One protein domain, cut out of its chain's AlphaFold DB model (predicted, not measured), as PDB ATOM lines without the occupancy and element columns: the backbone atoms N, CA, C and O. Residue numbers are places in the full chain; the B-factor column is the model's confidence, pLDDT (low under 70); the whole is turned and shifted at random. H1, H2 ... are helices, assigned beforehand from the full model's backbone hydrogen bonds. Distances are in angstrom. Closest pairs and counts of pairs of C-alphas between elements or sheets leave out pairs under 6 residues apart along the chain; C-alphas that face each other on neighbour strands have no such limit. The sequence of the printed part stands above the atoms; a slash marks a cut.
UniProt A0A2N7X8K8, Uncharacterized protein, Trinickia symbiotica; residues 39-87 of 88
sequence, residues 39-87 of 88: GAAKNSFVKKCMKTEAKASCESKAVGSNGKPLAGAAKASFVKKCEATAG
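AT A GLANCE: This is residues 39 to 87 of the 88 residues of an uncharacterized protein of Trinickia symbiotica (UniProt A0A2N7X8K8). A long, straight helix, H1, and the looped link after it, which reaches on to Asn 66, make the length of the domain, and a shorter helix, H2, folds back and crosses the later part of H1, residues 51 to 59, at a steep tilt, while residues 39 to 50 of H1 stick out. The printed part has 49 residues with two named helices, H1 then H2, no named strand, and the class all helix. It is loose, with a radius of gyration of the C-alphas of 12.9 A, and spans 45 by 16 by 16 A.

HOW THE PARTS SIT: H1, residues 39 to 61, touches H2, residues 72 to 85, with its residues 51 to 59 alone. Their closest C-alphas, those of Cys 58 and Val 79, are 5.2 A apart. The two run opposite ways at a steep tilt of 54 degrees. In H1 and H2 every O i to N i+4 pair is within hydrogen-bond range.

IN THESE COORDINATES: H1 measures 32.6 A from C-alpha 39 at (219.307, 209.137, 244.307) to C-alpha 61. H2 measures 20.4 A and ends with C-alpha 85 at (222.910, 232.782, 259.869).

THE WHOLE: The C-alphas farthest apart, those of Gly 39 and Asn 66, are 45.3 A apart. The printed part has no cut, and the link from H1 to H2 is short. Residues 86 to 87 are under pLDDT 70.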
ATOM      1  N   GLY A  39     219.681 208.153 245.325       84.00
ATOM      2  CA  GLY A  39     219.307 209.137 244.307       84.00
ATOM      3  C   GLY A  39     218.582 210.371 244.863       84.00
ATOM      4  O   GLY A  39     218.964 210.935 245.893       84.00
ATOM      5  N   ALA A  40     217.521 210.802 244.176       83.81
ATOM      6  CA  ALA A  40     216.754 212.000 244.525       83.81
ATOM      7  C   ALA A  40     216.091 211.921 245.915       83.81
ATOM      8  O   ALA A  40     215.997 212.937 246.612       83.81
ATOM      9  N   ALA A  41     215.693 210.718 246.351       83.75
ATOM     10  CA  ALA A  41     215.117 210.495 247.675       83.75
ATOM     11  C   ALA A  41     216.145 210.770 248.784       83.75
ATOM     12  O   ALA A  41     215.841 211.477 249.745       83.75
ATOM     13  N   LYS A  42     217.393 210.310 248.599       84.69
ATOM     14  CA  LYS A  42     218.502 210.602 249.520       84.69
ATOM     15  C   LYS A  42     218.769 212.099 249.609       84.69
ATOM     16  O   LYS A  42     218.831 212.642 250.702       84.69
ATOM     17  N   ASN A  43     218.893 212.782 248.471       86.06
ATOM     18  CA  ASN A  43     219.216 214.213 248.443       86.06
ATOM     19  C   ASN A  43     218.115 215.060 249.111       86.06
ATOM     20  O   ASN A  43     218.406 215.965 249.893       86.06
ATOM     21  N   SER A  44     216.846 214.717 248.871       87.44
ATOM     22  CA  SER A  44     215.700 215.377 249.511       87.44
ATOM     23  C   SER A  44     215.687 215.152 251.023       87.44
ATOM     24  O   SER A  44     215.497 216.101 251.787       87.44
ATOM     25  N   PHE A  45     215.949 213.915 251.462       87.81
ATOM     26  CA  PHE A  45     216.041 213.584 252.879       87.81
ATOM     27  C   PHE A  45     217.211 214.299 253.550       87.81
ATOM     28  O   PHE A  45     217.018 214.927 254.582       87.81
ATOM     29  N   VAL A  46     218.404 214.266 252.956       86.69
ATOM     30  CA  VAL A  46     219.603 214.911 253.505       86.69
ATOM     31  C   VAL A  46     219.396 216.419 253.607       86.69
ATOM     32  O   VAL A  46     219.622 216.973 254.675       86.69
ATOM     33  N   LYS A  47     218.860 217.087 252.574       85.44
ATOM     34  CA  LYS A  47     218.508 218.518 252.659       85.44
ATOM     35  C   LYS A  47     217.520 218.811 253.785       85.44
ATOM     36  O   LYS A  47     217.692 219.786 254.518       85.44
ATOM     37  N   LYS A  48     216.474 217.990 253.924       85.12
ATOM     38  CA  LYS A  48     215.482 218.144 254.997       85.12
ATOM     39  C   LYS A  48     216.123 217.921 256.365       85.12
ATOM     40  O   LYS A  48     215.889 218.711 257.271       85.12
ATOM     41  N   CYS A  49     216.951 216.892 256.487       88.50
ATOM     42  CA  CYS A  49     217.658 216.535 257.701       88.50
ATOM     43  C   CYS A  49     218.631 217.638 258.113       88.50
ATOM     44  O   CYS A  49     218.525 218.113 259.229       88.50
ATOM     45  N   MET A  50     219.475 218.152 257.216       82.94
ATOM     46  CA  MET A  50     220.396 219.250 257.535       82.94
ATOM     47  C   MET A  50     219.651 220.493 258.027       82.94
ATOM     48  O   MET A  50     220.094 221.143 258.968       82.94
ATOM     49  N   LYS A  51     218.484 220.796 257.445       82.06
ATOM     50  CA  LYS A  51     217.627 221.889 257.918       82.06
ATOM     51  C   LYS A  51     217.053 221.611 259.311       82.06
ATOM     52  O   LYS A  51     217.064 222.498 260.157       82.06
ATOM     53  N   THR A  52     216.572 220.396 259.559       83.75
ATOM     54  CA  THR A  52     216.053 219.984 260.872       83.75
ATOM     55  C   THR A  52     217.148 219.946 261.936       83.75
ATOM     56  O   THR A  52     216.918 220.421 263.038       83.75
ATOM     57  N   GLU A  53     218.338 219.445 261.613       82.00
ATOM     58  CA  GLU A  53     219.502 219.384 262.502       82.00
ATOM     59  C   GLU A  53     220.037 220.783 262.806       82.00
ATOM     60  O   GLU A  53     220.314 221.094 263.960       82.00
ATOM     61  N   ALA A  54     220.129 221.662 261.801       81.88
ATOM     62  CA  ALA A  54     220.472 223.066 262.015       81.88
ATOM     63  C   ALA A  54     219.459 223.725 262.957       81.88
ATOM     64  O   ALA A  54     219.848 224.356 263.937       81.88
ATOM     65  N   LYS A  55     218.161 223.499 262.729       84.06
ATOM     66  CA  LYS A  55     217.094 223.972 263.613       84.06
ATOM     67  C   LYS A  55     217.211 223.393 265.024       84.06
ATOM     68  O   LYS A  55     217.130 224.152 265.981       84.06
ATOM     69  N   ALA A  56     217.443 222.091 265.171       84.56
ATOM     70  CA  ALA A  56     217.592 221.425 266.463       84.56
ATOM     71  C   ALA A  56     218.825 221.934 267.223       84.56
ATOM     72  O   ALA A  56     218.728 222.258 268.401       84.56
ATOM     73  N   SER A  57     219.956 222.106 266.537       83.81
ATOM     74  CA  SER A  57     221.175 222.704 267.090       83.81
ATOM     75  C   SER A  57     220.932 224.149 267.536       83.81
ATOM     76  O   SER A  57     221.286 224.523 268.654       83.81
ATOM     77  N   CYS A  58     220.238 224.946 266.718       88.00
ATOM     78  CA  CYS A  58     219.806 226.296 267.071       88.00
ATOM     79  C   CYS A  58     218.840 226.306 268.266       88.00
ATOM     80  O   CYS A  58     218.945 227.177 269.122       88.00
ATOM     81  N   GLU A  59     217.925 225.339 268.366       85.94
ATOM     82  CA  GLU A  59     217.017 225.180 269.505       85.94
ATOM     83  C   GLU A  59     217.756 224.773 270.784       85.94
ATOM     84  O   GLU A  59     217.425 225.286 271.851       85.94
ATOM     85  N   SER A  60     218.767 223.907 270.692       85.38
ATOM     86  CA  SER A  60     219.625 223.524 271.819       85.38
ATOM     87  C   SER A  60     220.535 224.665 272.270       85.38
ATOM     88  O   SER A  60     220.822 224.781 273.458       85.38
ATOM     89  N   LYS A  61     220.970 225.530 271.347       84.81
ATOM     90  CA  LYS A  61     221.731 226.747 271.669       84.81
ATOM     91  C   LYS A  61     220.853 227.928 272.076       84.81
ATOM     92  O   LYS A  61     221.391 228.917 272.562       84.81
ATOM     93  N   ALA A  62     219.531 227.827 271.931       88.94
ATOM     94  CA  ALA A  62     218.575 228.832 272.382       88.94
ATOM     95  C   ALA A  62     218.448 228.809 273.914       88.94
ATOM     96  O   ALA A  62     217.388 228.518 274.458       88.94
ATOM     97  N   VAL A  63     219.536 229.108 274.617       88.44
ATOM     98  CA  VAL A  63     219.608 229.296 276.066       88.44
ATOM     99  C   VAL A  63     219.847 230.774 276.351       88.44
ATOM    100  O   VAL A  63     220.689 231.413 275.726       88.44
ATOM    101  N   GLY A  64     219.053 231.342 277.255       82.94
ATOM    102  CA  GLY A  64     219.206 232.730 277.678       82.94
ATOM    103  C   GLY A  64     220.370 232.894 278.652       82.94
ATOM    104  O   GLY A  64     220.892 231.916 279.183       82.94
ATOM    105  N   SER A  65     220.722 234.142 278.965       82.56
ATOM    106  CA  SER A  65     221.827 234.488 279.874       82.56
ATOM    107  C   SER A  65     221.710 233.878 281.277       82.56
ATOM    108  O   SER A  65     222.703 233.749 281.979       82.56
ATOM    109  N   ASN A  66     220.510 233.452 281.673       84.62
ATOM    110  CA  ASN A  66     220.249 232.755 282.934       84.62
ATOM    111  C   ASN A  66     220.545 231.241 282.865       84.62
ATOM    112  O   ASN A  66     220.119 230.495 283.741       84.62
ATOM    113  N   GLY A  67     221.155 230.753 281.778       85.56
ATOM    114  CA  GLY A  67     221.405 229.328 281.527       85.56
ATOM    115  C   GLY A  67     220.146 228.503 281.228       85.56
ATOM    116  O   GLY A  67     220.228 227.296 281.016       85.56
ATOM    117  N   LYS A  68     218.966 229.135 281.195       85.81
ATOM    118  CA  LYS A  68     217.683 228.467 280.947       85.81
ATOM    119  C   LYS A  68     217.360 228.452 279.450       85.81
ATOM    120  O   LYS A  68     217.560 229.479 278.796       85.81
ATOM    121  N   PRO A  69     216.814 227.353 278.895       87.38
ATOM    122  CA  PRO A  69     216.313 227.353 277.526       87.38
ATOM    123  C   PRO A  69     215.268 228.455 277.339       87.38
ATOM    124  O   PRO A  69     214.334 228.589 278.138       87.38
ATOM    125  N   LEU A  70     215.442 229.239 276.275       86.69
ATOM    126  CA  LEU A  70     214.452 230.188 275.799       86.69
ATOM    127  C   LEU A  70     213.179 229.403 275.466       86.69
ATOM    128  O   LEU A  70     213.232 228.324 274.873       86.69
ATOM    129  N   ALA A  71     212.028 229.945 275.849       87.38
ATOM    130  CA  ALA A  71     210.721 229.356 275.587       87.38
ATOM    131  C   ALA A  71     209.835 230.341 274.816       87.38
ATOM    132  O   ALA A  71     210.083 231.550 274.801       87.38
ATOM    133  N   GLY A  72     208.807 229.814 274.151       87.25
ATOM    134  CA  GLY A  72     207.838 230.614 273.405       87.25
ATOM    135  C   GLY A  72     208.471 231.447 272.285       87.25
ATOM    136  O   GLY A  72     209.344 230.976 271.550       87.25
ATOM    137  N   ALA A  73     208.030 232.699 272.162       86.94
ATOM    138  CA  ALA A  73     208.446 233.605 271.093       86.94
ATOM    139  C   ALA A  73     209.960 233.892 271.085       86.94
ATOM    140  O   ALA A  73     210.559 233.977 270.015       86.94
ATOM    141  N   ALA A  74     210.603 233.972 272.257       87.06
ATOM    142  CA  ALA A  74     212.044 234.226 272.357       87.06
ATOM    143  C   ALA A  74     212.868 233.092 271.726       87.06
ATOM    144  O   ALA A  74     213.814 233.344 270.980       87.06
ATOM    145  N   LYS A  75     212.450 231.840 271.961       87.81
ATOM    146  CA  LYS A  75     213.050 230.663 271.323       87.81
ATOM    147  C   LYS A  75     212.867 230.715 269.812       87.81
ATOM    148  O   LYS A  75     213.828 230.542 269.072       87.81
ATOM    149  N   ALA A  76     211.643 230.979 269.356       88.94
ATOM    150  CA  ALA A  76     211.314 230.989 267.933       88.94
ATOM    151  C   ALA A  76     212.117 232.049 267.159       88.94
ATOM    152  O   ALA A  76     212.661 231.748 266.098       88.94
ATOM    153  N   SER A  77     212.256 233.259 267.709       89.88
ATOM    154  CA  SER A  77     213.054 234.334 267.108       89.88
ATOM    155  C   SER A  77     214.543 233.996 267.055       89.88
ATOM    156  O   SER A  77     215.177 234.211 266.021       89.88
ATOM    157  N   PHE A  78     215.096 233.422 268.131       90.12
ATOM    158  CA  PHE A  78     216.496 232.995 268.161       90.12
ATOM    159  C   PHE A  78     216.769 231.908 267.124       90.12
ATOM    160  O   PHE A  78     217.697 232.029 266.332       90.12
ATOM    161  N   VAL A  79     215.928 230.876 267.082       89.62
ATOM    162  CA  VAL A  79     216.072 229.756 266.148       89.62
ATOM    163  C   VAL A  79     215.973 230.244 264.711       89.62
ATOM    164  O   VAL A  79     216.855 229.954 263.917       89.62
ATOM    165  N   LYS A  80     214.978 231.079 264.394       88.06
ATOM    166  CA  LYS A  80     214.797 231.638 263.050       88.06
ATOM    167  C   LYS A  80     215.973 232.524 262.623       88.06
ATOM    168  O   LYS A  80     216.360 232.508 261.456       88.06
ATOM    169  N   LYS A  81     216.561 233.283 263.556       87.12
ATOM    170  CA  LYS A  81     217.783 234.065 263.308       87.12
ATOM    171  C   LYS A  81     218.991 233.150 263.100       87.12
ATOM    172  O   LYS A  81     219.741 233.366 262.156       87.12
ATOM    173  N   CYS A  82     219.128 232.122 263.932       90.06
ATOM    174  CA  CYS A  82     220.201 231.138 263.889       90.06
ATOM    175  C   CYS A  82     220.180 230.324 262.585       90.06
ATOM    176  O   CYS A  82     221.210 230.218 261.930       90.06
ATOM    177  N   GLU A  83     219.012 229.855 262.135       85.25
ATOM    178  CA  GLU A  83     218.829 229.195 260.835       85.25
ATOM    179  C   GLU A  83     219.200 230.119 259.663       85.25
ATOM    180  O   GLU A  83     219.783 229.671 258.679       85.25
ATOM    181  N   ALA A  84     218.891 231.417 259.766       84.12
ATOM    182  CA  ALA A  84     219.229 232.400 258.737       84.12
ATOM    183  C   ALA A  84     220.732 232.729 258.682       84.12
ATOM    184  O   ALA A  84     221.237 233.087 257.618       84.12
ATOM    185  N   THR A  85     221.447 232.618 259.805       74.56
ATOM    186  CA  THR A  85     222.910 232.782 259.869       74.56
ATOM    187  C   THR A  85     223.681 231.492 259.596       74.56
ATOM    188  O   THR A  85     224.784 231.569 259.080       74.56
ATOM    189  N   ALA A  86     223.118 230.315 259.885       68.00
ATOM    190  CA  ALA A  86     223.775 229.017 259.686       68.00
ATOM    191  C   ALA A  86     223.911 228.607 258.205       68.00
ATOM    192  O   ALA A  86     224.592 227.633 257.900       68.00
ATOM    193  N   GLY A  87     223.242 229.322 257.295       57.84
ATOM    194  CA  GLY A  87     223.356 229.149 255.844       57.84
ATOM    195  C   GLY A  87     224.150 230.250 255.135       57.84
ATOM    196  O   GLY A  87     223.999 230.386 253.922       57.84
TER     197      GLY A  87